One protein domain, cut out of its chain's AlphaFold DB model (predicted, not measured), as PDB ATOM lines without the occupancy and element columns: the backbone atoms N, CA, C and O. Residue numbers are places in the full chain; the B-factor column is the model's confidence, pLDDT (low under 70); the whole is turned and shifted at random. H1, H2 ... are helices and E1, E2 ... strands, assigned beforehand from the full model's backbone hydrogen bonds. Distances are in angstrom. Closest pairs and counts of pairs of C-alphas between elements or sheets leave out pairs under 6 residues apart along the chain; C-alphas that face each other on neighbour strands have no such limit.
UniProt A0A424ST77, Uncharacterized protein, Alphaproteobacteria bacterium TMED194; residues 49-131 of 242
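This is residues 49 to 131 of the 242 residues of an uncharacterized protein of Alphaproteobacteria bacterium TMED194 (UniProt A0A424ST77). A twisted sheet of five antiparallel strands makes a wall, and two helices, H2 and H3, cover one of its faces, crossing each other steeply; no named helix covers the other face. The short helix H1 sits off the sheet, near one end of both. The printed part has 83 residues with five named strands and three named helices, in the order E1 E2 H1 H2 H3 E3 E4 E5, and the sheet runs E1 - E2 - E5 - E4 - E3. The class is mixed, helices and strands. The whole is compact, with a radius of gyration of the C-alphas of 11.6 A and spans of 29 by 28 by 20 A.

Find C-alpha 50 at (-23.960, 54.597, 41.853); there E1 begins, residues 50 to 53, 9.5 A long. E2, residues 57 to 61, follows with 13.6 A. Next come H1, residues 64 to 67, and H2, residues 70 to 85, which runs 21.8 A from C-alpha 70 at (-35.234, 44.784, 47.913). H3, residues 93 to 104, is 17.0 A long. Then look for E3, residues 109 to 113, 12.5 A, and E4, residues 116 to 120, 12.8 A. E5, residues 124 to 129, covers 16.4 A and ends at C-alpha 129, (-19.504, 44.471, 30.133).

Begin at edge strand E1, which forms a hairpin with E2; N 51 and O 59 are 2.7 A apart, within hydrogen-bond range. E2 is antiparallel to E5, with N 60 and O 125 at 2.8 A. E3, E4 and E5 form a meander, each strand the antiparallel neighbour of the one before: look at N 111 and O 118, 2.9 A, and N 128 and O 117, 2.8 A. H2 and H3 lie on the same face of the sheet, which gives two layers, helices on one face of a sheet. H2 has a height over the sheet of 9.7 A and runs along the strands, over E5, at 15 degrees to it on the local plane; only just not over E4, on which 2 of its C-alphas fall. Its closest C-alphas to E5 are those of Gly 85 and Arg 129, 5.8 A. H3, at a height over the sheet of 10.1 A, lies over E4 and E3 and runs along the strands, at 5 degrees to E4 on the local plane. H3 touches H2 with residues 96 to 100 alone; the closest C-alphas are those of Ile 74 and Leu 96, 6.2 A, and the two run opposite ways at a steep tilt of 67 degrees, only just short of about perpendicular. H1 is not on the sheet; it is close to but not clearly touching H2, with C-alphas of Leu 65 and Ile 73 at 6.8 A, and H3, with those of Leu 65 and Leu 104 at 7.1 A. In H2 and H3 every O i to N i+4 pair is within hydrogen-bond range; H1 is too short for such a pair.

The two C-alphas farthest apart, those of Lys 67 and Tyr 131, are 31.8 A apart. The printed part has no cut. No link is long; that from H2 to H3, 7 residues, is short, and the others are tight. Mean pLDDT of the printed part is 88.8; look at residues 88 to 92, in that link, for the values under 70.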
ATOM      1  N   ASP A  49     -25.833  56.929  44.745       93.50
ATOM      2  CA  ASP A  49     -25.344  55.661  45.255       93.50
ATOM      3  C   ASP A  49     -24.759  54.753  44.168       93.50
ATOM      4  O   ASP A  49     -24.277  53.659  44.466       93.50
ATOM      5  N   TYR A  50     -24.730  55.217  42.919       93.56
ATOM      6  CA  TYR A  50     -23.960  54.597  41.853       93.56
ATOM      7  C   TYR A  50     -23.142  55.633  41.084       93.56
ATOM      8  O   TYR A  50     -23.459  56.817  41.052       93.56
ATOM      9  N   PHE A  51     -22.088  55.161  40.431       92.94
ATOM     10  CA  PHE A  51     -21.237  55.932  39.544       92.94
ATOM     11  C   PHE A  51     -21.076  55.151  38.252       92.94
ATOM     12  O   PHE A  51     -20.509  54.056  38.241       92.94
ATOM     13  N   TYR A  52     -21.570  55.718  37.158       93.56
ATOM     14  CA  TYR A  52     -21.261  55.204  35.836       93.56
ATOM     15  C   TYR A  52     -19.955  55.840  35.361       93.56
ATOM     16  O   TYR A  52     -19.843  57.060  35.256       93.56
ATOM     17  N   LYS A  53     -18.934  55.008  35.178       95.06
ATOM     18  CA  LYS A  53     -17.578  55.448  34.854       95.06
ATOM     19  C   LYS A  53     -17.434  55.678  33.355       95.06
ATOM     20  O   LYS A  53     -18.075  54.992  32.556       95.06
ATOM     21  N   ASN A  54     -16.543  56.593  32.976       94.50
ATOM     22  CA  ASN A  54     -16.293  56.915  31.570       94.50
ATOM     23  C   ASN A  54     -15.823  55.689  30.776       94.50
ATOM     24  O   ASN A  54     -16.119  55.569  29.598       94.50
ATOM     25  N   GLU A  55     -15.190  54.720  31.425       95.69
ATOM     26  CA  GLU A  55     -14.770  53.447  30.839       95.69
ATOM     27  C   GLU A  55     -15.931  52.465  30.575       95.69
ATOM     28  O   GLU A  55     -15.709  51.325  30.163       95.69
ATOM     29  N   GLY A  56     -17.179  52.892  30.796       93.81
ATOM     30  CA  GLY A  56     -18.378  52.158  30.405       93.81
ATOM     31  C   GLY A  56     -18.716  50.995  31.335       93.81
ATOM     32  O   GLY A  56     -19.119  49.931  30.857       93.81
ATOM     33  N   PHE A  57     -18.530  51.182  32.644       95.19
ATOM     34  CA  PHE A  57     -18.931  50.234  33.686       95.19
ATOM     35  C   PHE A  57     -19.575  50.951  34.874       95.19
ATOM     36  O   PHE A  57     -19.420  52.161  35.045       95.19
ATOM     37  N   LEU A  58     -20.311  50.198  35.690       95.62
ATOM     38  CA  LEU A  58     -21.042  50.740  36.831       95.62
ATOM     39  C   LEU A  58     -20.379  50.338  38.146       95.62
ATOM     40  O   LEU A  58     -20.073  49.163  38.354       95.62
ATOM     41  N   GLU A  59     -20.216  51.308  39.040       95.50
ATOM     42  CA  GLU A  59     -19.889  51.096  40.449       95.50
ATOM     43  C   GLU A  59     -21.092  51.475  41.301       95.50
ATOM     44  O   GLU A  59     -21.633  52.562  41.152       95.50
ATOM     45  N   ILE A  60     -21.500  50.618  42.224       95.25
ATOM     46  CA  ILE A  60     -22.640  50.856  43.107       95.25
ATOM     47  C   ILE A  60     -22.140  50.729  44.544       95.25
ATOM     48  O   ILE A  60     -21.450  49.762  44.874       95.25
ATOM     49  N   LYS A  61     -22.480  51.690  45.407       94.38
ATOM     50  CA  LYS A  61     -22.219  51.592  46.849       94.38
ATOM     51  C   LYS A  61     -23.020  50.428  47.407       94.38
ATOM     52  O   LYS A  61     -24.222  50.344  47.190       94.38
ATOM     53  N   ARG A  62     -22.390  49.537  48.163       91.31
ATOM     54  CA  ARG A  62     -23.092  48.365  48.701       91.31
ATOM     55  C   ARG A  62     -24.139  48.722  49.763       91.31
ATOM     56  O   ARG A  62     -25.115  47.997  49.928       91.31
ATOM     57  N   GLU A  63     -23.999  49.877  50.406       91.94
ATOM     58  CA  GLU A  63     -24.967  50.439  51.360       91.94
ATOM     59  C   GLU A  63     -26.385  50.583  50.784       91.94
ATOM     60  O   GLU A  63     -27.357  50.506  51.538       91.94
ATOM     61  N   VAL A  64     -26.539  50.683  49.454       92.81
ATOM     62  CA  VAL A  64     -27.867  50.711  48.809       92.81
ATOM     63  C   VAL A  64     -28.727  49.512  49.175       92.81
ATOM     64  O   VAL A  64     -29.944  49.648  49.260       92.81
ATOM     65  N   LEU A  65     -28.099  48.352  49.412       92.19
ATOM     66  CA  LEU A  65     -28.797  47.118  49.756       92.19
ATOM     67  C   LEU A  65     -29.541  47.233  51.093       92.19
ATOM     68  O   LEU A  65     -30.542  46.553  51.281       92.19
ATOM     69  N   LYS A  66     -29.049  48.079  52.010       91.62
ATOM     70  CA  LYS A  66     -29.669  48.343  53.318       91.62
ATOM     71  C   LYS A  66     -30.568  49.585  53.291       91.62
ATOM     72  O   LYS A  66     -31.523  49.659  54.052       91.62
ATOM     73  N   LYS A  67     -30.268  50.547  52.411       92.94
ATOM     74  CA  LYS A  67     -30.963  51.841  52.308       92.94
ATOM     75  C   LYS A  67     -32.311  51.765  51.587       92.94
ATOM     76  O   LYS A  67     -33.205  52.548  51.898       92.94
ATOM     77  N   TYR A  68     -32.460  50.869  50.611       93.12
ATOM     78  CA  TYR A  68     -33.667  50.787  49.785       93.12
ATOM     79  C   TYR A  68     -34.341  49.413  49.865       93.12
ATOM     80  O   TYR A  68     -33.660  48.397  50.008       93.12
ATOM     81  N   PRO A  69     -35.672  49.352  49.671       92.69
ATOM     82  CA  PRO A  69     -36.397  48.096  49.532       92.69
ATOM     83  C   PRO A  69     -35.798  47.163  48.470       92.69
ATOM     84  O   PRO A  69     -35.479  47.586  47.353       92.69
ATOM     85  N   LYS A  70     -35.751  45.860  48.783       92.81
ATOM     86  CA  LYS A  70     -35.234  44.784  47.913       92.81
ATOM     87  C   LYS A  70     -35.722  44.900  46.464       92.81
ATOM     88  O   LYS A  70     -34.929  44.761  45.535       92.81
ATOM     89  N   PHE A  71     -37.017  45.151  46.256       89.69
ATOM     90  CA  PHE A  71     -37.600  45.197  44.912       89.69
ATOM     91  C   PHE A  71     -37.031  46.342  44.054       89.69
ATOM     92  O   PHE A  71     -36.814  46.145  42.859       89.69
ATOM     93  N   LEU A  72     -36.735  47.507  44.647       91.31
ATOM     94  CA  LEU A  72     -36.126  48.637  43.935       91.31
ATOM     95  C   LEU A  72     -34.693  48.318  43.529       91.31
ATOM     96  O   LEU A  72     -34.312  48.567  42.388       91.31
ATOM     97  N   ILE A  73     -33.926  47.702  44.428       92.50
ATOM     98  CA  ILE A  73     -32.557  47.270  44.140       92.50
ATOM     99  C   ILE A  73     -32.532  46.226  43.024       92.50
ATOM    100  O   ILE A  73     -31.748  46.347  42.085       92.50
ATOM    101  N   ILE A  74     -33.410  45.223  43.081       90.94
ATOM    102  CA  ILE A  74     -33.504  44.205  42.028       90.94
ATOM    103  C   ILE A  74     -33.890  44.840  40.693       90.94
ATOM    104  O   ILE A  74     -33.287  44.506  39.671       90.94
ATOM    105  N   ASN A  75     -34.849  45.771  40.687       89.31
ATOM    106  CA  ASN A  75     -35.232  46.493  39.475       89.31
ATOM    107  C   ASN A  75     -34.069  47.320  38.918       89.31
ATOM    108  O   ASN A  75     -33.813  47.264  37.716       89.31
ATOM    109  N   PHE A  76     -33.330  48.022  39.776       91.69
ATOM    110  CA  PHE A  76     -32.147  48.780  39.385       91.69
ATOM    111  C   PHE A  76     -31.061  47.886  38.780       91.69
ATOM    112  O   PHE A  76     -30.609  48.148  37.667       91.69
ATOM    113  N   LEU A  77     -30.693  46.792  39.455       91.50
ATOM    114  CA  LEU A  77     -29.712  45.831  38.945       91.50
ATOM    115  C   LEU A  77     -30.165  45.225  37.615       91.50
ATOM    116  O   LEU A  77     -29.364  45.097  36.692       91.50
ATOM    117  N   ARG A  78     -31.456  44.903  37.481       89.19
ATOM    118  CA  ARG A  78     -32.028  44.405  36.226       89.19
ATOM    119  C   ARG A  78     -31.856  45.415  35.095       89.19
ATOM    120  O   ARG A  78     -31.405  45.022  34.022       89.19
ATOM    121  N   ILE A  79     -32.191  46.685  35.331       88.00
ATOM    122  CA  ILE A  79     -32.025  47.763  34.347       88.00
ATOM    123  C   ILE A  79     -30.546  47.909  33.981       88.00
ATOM    124  O   ILE A  79     -30.208  47.882  32.801       88.00
ATOM    125  N   ALA A  80     -29.660  47.996  34.975       91.06
ATOM    126  CA  ALA A  80     -28.230  48.166  34.755       91.06
ATOM    127  C   ALA A  80     -27.633  47.022  33.920       91.06
ATOM    128  O   ALA A  80     -26.979  47.281  32.915       91.06
ATOM    129  N   ILE A  81     -27.908  45.763  34.276       90.81
ATOM    130  CA  ILE A  81     -27.399  44.590  33.547       90.81
ATOM    131  C   ILE A  81     -27.959  44.541  32.129       90.81
ATOM    132  O   ILE A  81     -27.207  44.331  31.185       90.81
ATOM    133  N   PHE A  82     -29.266  44.756  31.966       87.31
ATOM    134  CA  PHE A  82     -29.903  44.735  30.652       87.31
ATOM    135  C   PHE A  82     -29.286  45.782  29.720       87.31
ATOM    136  O   PHE A  82     -28.900  45.483  28.589       87.31
ATOM    137  N   ARG A  83     -29.135  47.011  30.224       86.94
ATOM    138  CA  ARG A  83     -28.609  48.140  29.458       86.94
ATOM    139  C   ARG A  83     -27.120  47.993  29.180       86.94
ATOM    140  O   ARG A  83     -26.699  48.230  28.050       86.94
ATOM    141  N   LEU A  84     -26.309  47.608  30.165       90.38
ATOM    142  CA  LEU A  84     -24.865  47.426  29.983       90.38
ATOM    143  C   LEU A  84     -24.554  46.212  29.115       90.38
ATOM    144  O   LEU A  84     -23.704  46.309  28.239       90.38
ATOM    145  N   GLY A  85     -25.276  45.114  29.311       88.94
ATOM    146  CA  GLY A  85     -25.078  43.856  28.604       88.94
ATOM    147  C   GLY A  85     -25.650  43.820  27.189       88.94
ATOM    148  O   GLY A  85     -25.419  42.852  26.466       88.94
ATOM    149  N   ASN A  86     -26.376  44.862  26.772       85.06
ATOM    150  CA  ASN A  86     -26.906  45.008  25.416       85.06
ATOM    151  C   ASN A  86     -27.672  43.757  24.929       85.06
ATOM    152  O   ASN A  86     -27.560  43.352  23.773       85.06
ATOM    153  N   LYS A  87     -28.395  43.093  25.841       80.69
ATOM    154  CA  LYS A  87     -29.199  41.899  25.550       80.69
ATOM    155  C   LYS A  87     -30.666  42.281  25.417       80.69
ATOM    156  O   LYS A  87     -31.136  43.178  26.103       80.69
ATOM    157  N   ASN A  88     -31.404  41.524  24.609       69.25
ATOM    158  CA  ASN A  88     -32.839  41.742  24.390       69.25
ATOM    159  C   ASN A  88     -33.718  41.166  25.513       69.25
ATOM    160  O   ASN A  88     -34.898  41.495  25.598       69.25
ATOM    161  N   TYR A  89     -33.169  40.314  26.386       64.19
ATOM    162  CA  TYR A  89     -33.904  39.730  27.507       64.19
ATOM    163  C   TYR A  89     -32.972  39.345  28.663       64.19
ATOM    164  O   TYR A  89     -31.873  38.836  28.437       64.19
ATOM    165  N   LEU A  90     -33.431  39.540  29.904       67.50
ATOM    166  CA  LEU A  90     -32.761  39.026  31.099       67.50
ATOM    167  C   LEU A  90     -33.529  37.815  31.628       67.50
ATOM    168  O   LEU A  90     -34.635  37.950  32.145       67.50
ATOM    169  N   SER A  91     -32.937  36.630  31.522       56.62
ATOM    170  CA  SER A  91     -33.696  35.388  31.673       56.62
ATOM    171  C   SER A  91     -34.011  34.958  33.102       56.62
ATOM    172  O   SER A  91     -34.841  34.069  33.275       56.62
ATOM    173  N   LYS A  92     -33.379  35.522  34.147       68.50
ATOM    174  CA  LYS A  92     -33.474  34.913  35.488       68.50
ATOM    175  C   LYS A  92     -33.517  35.914  36.652       68.50
ATOM    176  O   LYS A  92     -32.506  36.172  37.298       68.50
ATOM    177  N   VAL A  93     -34.715  36.390  37.009       71.88
ATOM    178  CA  VAL A  93     -34.954  37.210  38.225       71.88
ATOM    179  C   VAL A  93     -34.473  36.501  39.499       71.88
ATOM    180  O   VAL A  93     -33.822  37.123  40.335       71.88
ATOM    181  N   LYS A  94     -34.670  35.176  39.595       81.31
ATOM    182  CA  LYS A  94     -34.190  34.348  40.720       81.31
ATOM    183  C   LYS A  94     -32.679  34.485  40.976       81.31
ATOM    184  O   LYS A  94     -32.226  34.316  42.103       81.31
ATOM    185  N   PHE A  95     -31.879  34.785  39.949       83.06
ATOM    186  CA  PHE A  95     -30.437  34.995  40.120       83.06
ATOM    187  C   PHE A  95     -30.122  36.345  40.760       83.06
ATOM    188  O   PHE A  95     -29.226  36.407  41.597       83.06
ATOM    189  N   LEU A  96     -30.872  37.398  40.425       86.50
ATOM    190  CA  LEU A  96     -30.723  38.704  41.073       86.50
ATOM    191  C   LEU A  96     -31.071  38.630  42.557       86.50
ATOM    192  O   LEU A  96     -30.398  39.252  43.370       86.50
ATOM    193  N   GLU A  97     -32.064  37.820  42.924       88.75
ATOM    194  CA  GLU A  97     -32.387  37.571  44.330       88.75
ATOM    195  C   GLU A  97     -31.253  36.858  45.065       88.75
ATOM    196  O   GLU A  97     -30.844  37.296  46.137       88.75
ATOM    197  N   LYS A  98     -30.695  35.794  44.471       87.00
ATOM    198  CA  LYS A  98     -29.523  35.109  45.038       87.00
ATOM    199  C   LYS A  98     -28.341  36.065  45.187       87.00
ATOM    200  O   LYS A  98     -27.676  36.039  46.218       87.00
ATOM    201  N   LEU A  99     -28.092  36.907  44.184       86.69
ATOM    202  CA  LEU A  99     -27.038  37.913  44.235       86.69
ATOM    203  C   LEU A  99     -27.290  38.919  45.359       86.69
ATOM    204  O   LEU A  99     -26.377  39.165  46.134       86.69
ATOM    205  N   TYR A 100     -28.517  39.424  45.501       90.25
ATOM    206  CA  TYR A 100     -28.908  40.330  46.582       90.25
ATOM    207  C   TYR A 100     -28.631  39.722  47.963       90.25
ATOM    208  O   TYR A 100     -27.941  40.331  48.774       90.25
ATOM    209  N   PHE A 101     -29.095  38.494  48.219       89.06
ATOM    210  CA  PHE A 101     -28.897  37.852  49.521       89.06
ATOM    211  C   PHE A 101     -27.432  37.538  49.808       89.06
ATOM    212  O   PHE A 101     -26.957  37.795  50.911       89.06
ATOM    213  N   LYS A 102     -26.681  37.031  48.828       86.00
ATOM    214  CA  LYS A 102     -25.255  36.775  49.044       86.00
ATOM    215  C   LYS A 102     -24.459  38.075  49.209       86.00
ATOM    216  O   LYS A 102     -23.539  38.113  50.018       86.00
ATOM    217  N   ALA A 103     -24.852  39.138  48.507       86.88
ATOM    218  CA  ALA A 103     -24.293  40.471  48.681       86.88
ATOM    219  C   ALA A 103     -24.704  41.121  50.011       86.88
ATOM    220  O   ALA A 103     -24.078  42.094  50.401       86.88
ATOM    221  N   LEU A 104     -25.705  40.623  50.739       87.94
ATOM    222  CA  LEU A 104     -25.951  41.034  52.127       87.94
ATOM    223  C   LEU A 104     -25.027  40.312  53.118       87.94
ATOM    224  O   LEU A 104     -24.692  40.891  54.139       87.94
ATOM    225  N   GLN A 105     -24.572  39.099  52.797       86.69
ATOM    226  CA  GLN A 105     -23.757  38.232  53.666       86.69
ATOM    227  C   GLN A 105     -22.238  38.503  53.613       86.69
ATOM    228  O   GLN A 105     -21.460  37.610  53.929       86.69
ATOM    229  N   ASP A 106     -21.795  39.667  53.131       74.06
ATOM    230  CA  ASP A 106     -20.367  40.047  53.021       74.06
ATOM    231  C   ASP A 106     -19.483  39.092  52.201       74.06
ATOM    232  O   ASP A 106     -18.258  39.154  52.243       74.06
ATOM    233  N   LYS A 107     -20.089  38.247  51.364       78.19
ATOM    234  CA  LYS A 107     -19.350  37.338  50.487       78.19
ATOM    235  C   LYS A 107     -18.877  38.077  49.238       78.19
ATOM    236  O   LYS A 107     -19.682  38.676  48.522       78.19
ATOM    237  N   SER A 108     -17.581  37.973  48.937       85.12
ATOM    238  CA  SER A 108     -17.028  38.395  47.649       85.12
ATOM    239  C   SER A 108     -17.478  37.435  46.555       85.12
ATOM    240  O   SER A 108     -17.293  36.221  46.685       85.12
ATOM    241  N   ILE A 109     -18.097  37.946  45.495       88.12
ATOM    242  CA  ILE A 109     -18.715  37.079  44.490       88.12
ATOM    243  C   ILE A 109     -18.543  37.654  43.097       88.12
ATOM    244  O   ILE A 109     -18.744  38.846  42.890       88.12
ATOM    245  N   THR A 110     -18.274  36.769  42.141       90.88
ATOM    246  CA  THR A 110     -18.232  37.085  40.716       90.88
ATOM    247  C   THR A 110     -19.250  36.231  39.967       90.88
ATOM    248  O   THR A 110     -19.288  35.016  40.147       90.88
ATOM    249  N   TYR A 111     -20.066  36.852  39.115       88.50
ATOM    250  CA  TYR A 111     -21.044  36.165  38.266       88.50
ATOM    251  C   TYR A 111     -21.085  36.750  36.861       88.50
ATOM    252  O   TYR A 111     -21.050  37.965  36.710       88.50
ATOM    253  N   SER A 112     -21.257  35.903  35.847       90.06
ATOM    254  CA  SER A 112     -21.731  36.347  34.533       90.06
ATOM    255  C   SER A 112     -23.261  36.284  34.496       90.06
ATOM    256  O   SER A 112     -23.867  35.280  34.883       90.06
ATOM    257  N   LEU A 113     -23.898  37.375  34.073       89.56
ATOM    258  CA  LEU A 113     -25.339  37.445  33.864       89.56
ATOM    259  C   LEU A 113     -25.680  38.499  32.810       89.56
ATOM    260  O   LEU A 113     -25.269  39.651  32.916       89.56
ATOM    261  N   GLY A 114     -26.490  38.116  31.819       86.75
ATOM    262  CA  GLY A 114     -27.047  39.052  30.838       86.75
ATOM    263  C   GLY A 114     -25.994  39.801  30.020       86.75
ATOM    264  O   GLY A 114     -26.238  40.940  29.651       86.75
ATOM    265  N   GLY A 115     -24.828  39.196  29.776       90.56
ATOM    266  CA  GLY A 115     -23.695  39.821  29.089       90.56
ATOM    267  C   GLY A 115     -22.936  40.865  29.887       90.56
ATOM    268  O   GLY A 115     -22.278  41.745  29.317       90.56
ATOM    269  N   CYS A 116     -23.039  40.752  31.207       93.44
ATOM    270  CA  CYS A 116     -22.247  41.486  32.170       93.44
ATOM    271  C   CYS A 116     -21.543  40.537  33.138       93.44
ATOM    272  O   CYS A 116     -22.076  39.485  33.484       93.44
ATOM    273  N   ILE A 117     -20.398  40.972  33.655       94.38
ATOM    274  CA  ILE A 117     -19.739  40.375  34.814       94.38
ATOM    275  C   ILE A 117     -20.055  41.252  36.025       94.38
ATOM    276  O   ILE A 117     -19.701  42.430  36.059       94.38
ATOM    277  N   LEU A 118     -20.726  40.679  37.016       93.94
ATOM    278  CA  LEU A 118     -21.015  41.305  38.295       93.94
ATOM    279  C   LEU A 118     -19.961  40.886  39.305       93.94
ATOM    280  O   LEU A 118     -19.738  39.692  39.483       93.94
ATOM    281  N   VAL A 119     -19.351  41.859  39.975       93.75
ATOM    282  CA  VAL A 119     -18.392  41.613  41.055       93.75
ATOM    283  C   VAL A 119     -18.867  42.336  42.301       93.75
ATOM    284  O   VAL A 119     -19.017  43.551  42.298       93.75
ATOM    285  N   VAL A 120     -19.101  41.593  43.372       91.75
ATOM    286  CA  VAL A 120     -19.432  42.132  44.690       91.75
ATOM    287  C   VAL A 120     -18.195  42.010  45.562       91.75
ATOM    288  O   VAL A 120     -17.618  40.928  45.665       91.75
ATOM    289  N   ASN A 121     -17.797  43.111  46.189       89.56
ATOM    290  CA  ASN A 121     -16.822  43.107  47.271       89.56
ATOM    291  C   ASN A 121     -17.426  43.751  48.525       89.56
ATOM    292  O   ASN A 121     -18.602  44.117  48.549       89.56
ATOM    293  N   GLU A 122     -16.614  43.905  49.567       85.62
ATOM    294  CA  GLU A 122     -17.059  44.422  50.862       85.62
ATOM    295  C   GLU A 122     -17.764  45.783  50.773       85.62
ATOM    296  O   GLU A 122     -18.736  46.013  51.485       85.62
ATOM    297  N   LYS A 123     -17.333  46.669  49.864       89.81
ATOM    298  CA  LYS A 123     -17.806  48.066  49.804       89.81
ATOM    299  C   LYS A 123     -18.692  48.372  48.599       89.81
ATOM    300  O   LYS A 123     -19.501  49.302  48.644       89.81
ATOM    301  N   LYS A 124     -18.521  47.646  47.498       93.81
ATOM    302  CA  LYS A 124     -19.063  48.001  46.186       93.81
ATOM    303  C   LYS A 124     -19.585  46.787  45.430       93.81
ATOM    304  O   LYS A 124     -19.096  45.668  45.568       93.81
ATOM    305  N   ILE A 125     -20.555  47.057  44.566       94.56
ATOM    306  CA  ILE A 125     -21.001  46.155  43.509       94.56
ATOM    307  C   ILE A 125     -20.557  46.772  42.186       94.56
ATOM    308  O   ILE A 125     -20.848  47.933  41.907       94.56
ATOM    309  N   PHE A 126     -19.862  45.998  41.370       95.69
ATOM    310  CA  PHE A 126     -19.433  46.382  40.037       95.69
ATOM    311  C   PHE A 126     -20.237  45.623  38.995       95.69
ATOM    312  O   PHE A 126     -20.513  44.436  39.168       95.69
ATOM    313  N   ILE A 127     -20.569  46.297  37.896       95.62
ATOM    314  CA  ILE A 127     -21.175  45.674  36.719       95.62
ATOM    315  C   ILE A 127     -20.333  46.051  35.506       95.62
ATOM    316  O   ILE A 127     -20.319  47.204  35.069       95.62
ATOM    317  N   PHE A 128     -19.612  45.065  34.980       95.62
ATOM    318  CA  PHE A 128     -18.755  45.187  33.806       95.62
ATOM    319  C   PHE A 128     -19.445  44.596  32.584       95.62
ATOM    320  O   PHE A 128     -20.153  43.602  32.704       95.62
ATOM    321  N   ARG A 129     -19.176  45.141  31.396       94.19
ATOM    322  CA  ARG A 129     -19.504  44.471  30.133       94.19
ATOM    323  C   ARG A 129     -18.709  43.168  30.022       94.19
ATOM    324  O   ARG A 129     -17.513  43.155  30.304       94.19
ATOM    325  N   GLU A 130     -19.346  42.082  29.601       94.81
ATOM    326  CA  GLU A 130     -18.629  40.838  29.327       94.81
ATOM    327  C   GLU A 130     -17.982  40.874  27.937       94.81
ATOM    328  O   GLU A 130     -18.637  41.162  26.939       94.81
ATOM    329  N   TYR A 131     -16.688  40.559  27.865       95.12
ATOM    330  CA  TYR A 131     -15.921  40.619  26.618       95.12
ATOM    331  C   TYR A 131     -16.429  39.658  25.539       95.12
ATOM    332  O   TYR A 131     -16.439  40.003  24.361       95.12
TER     333      TYR A 131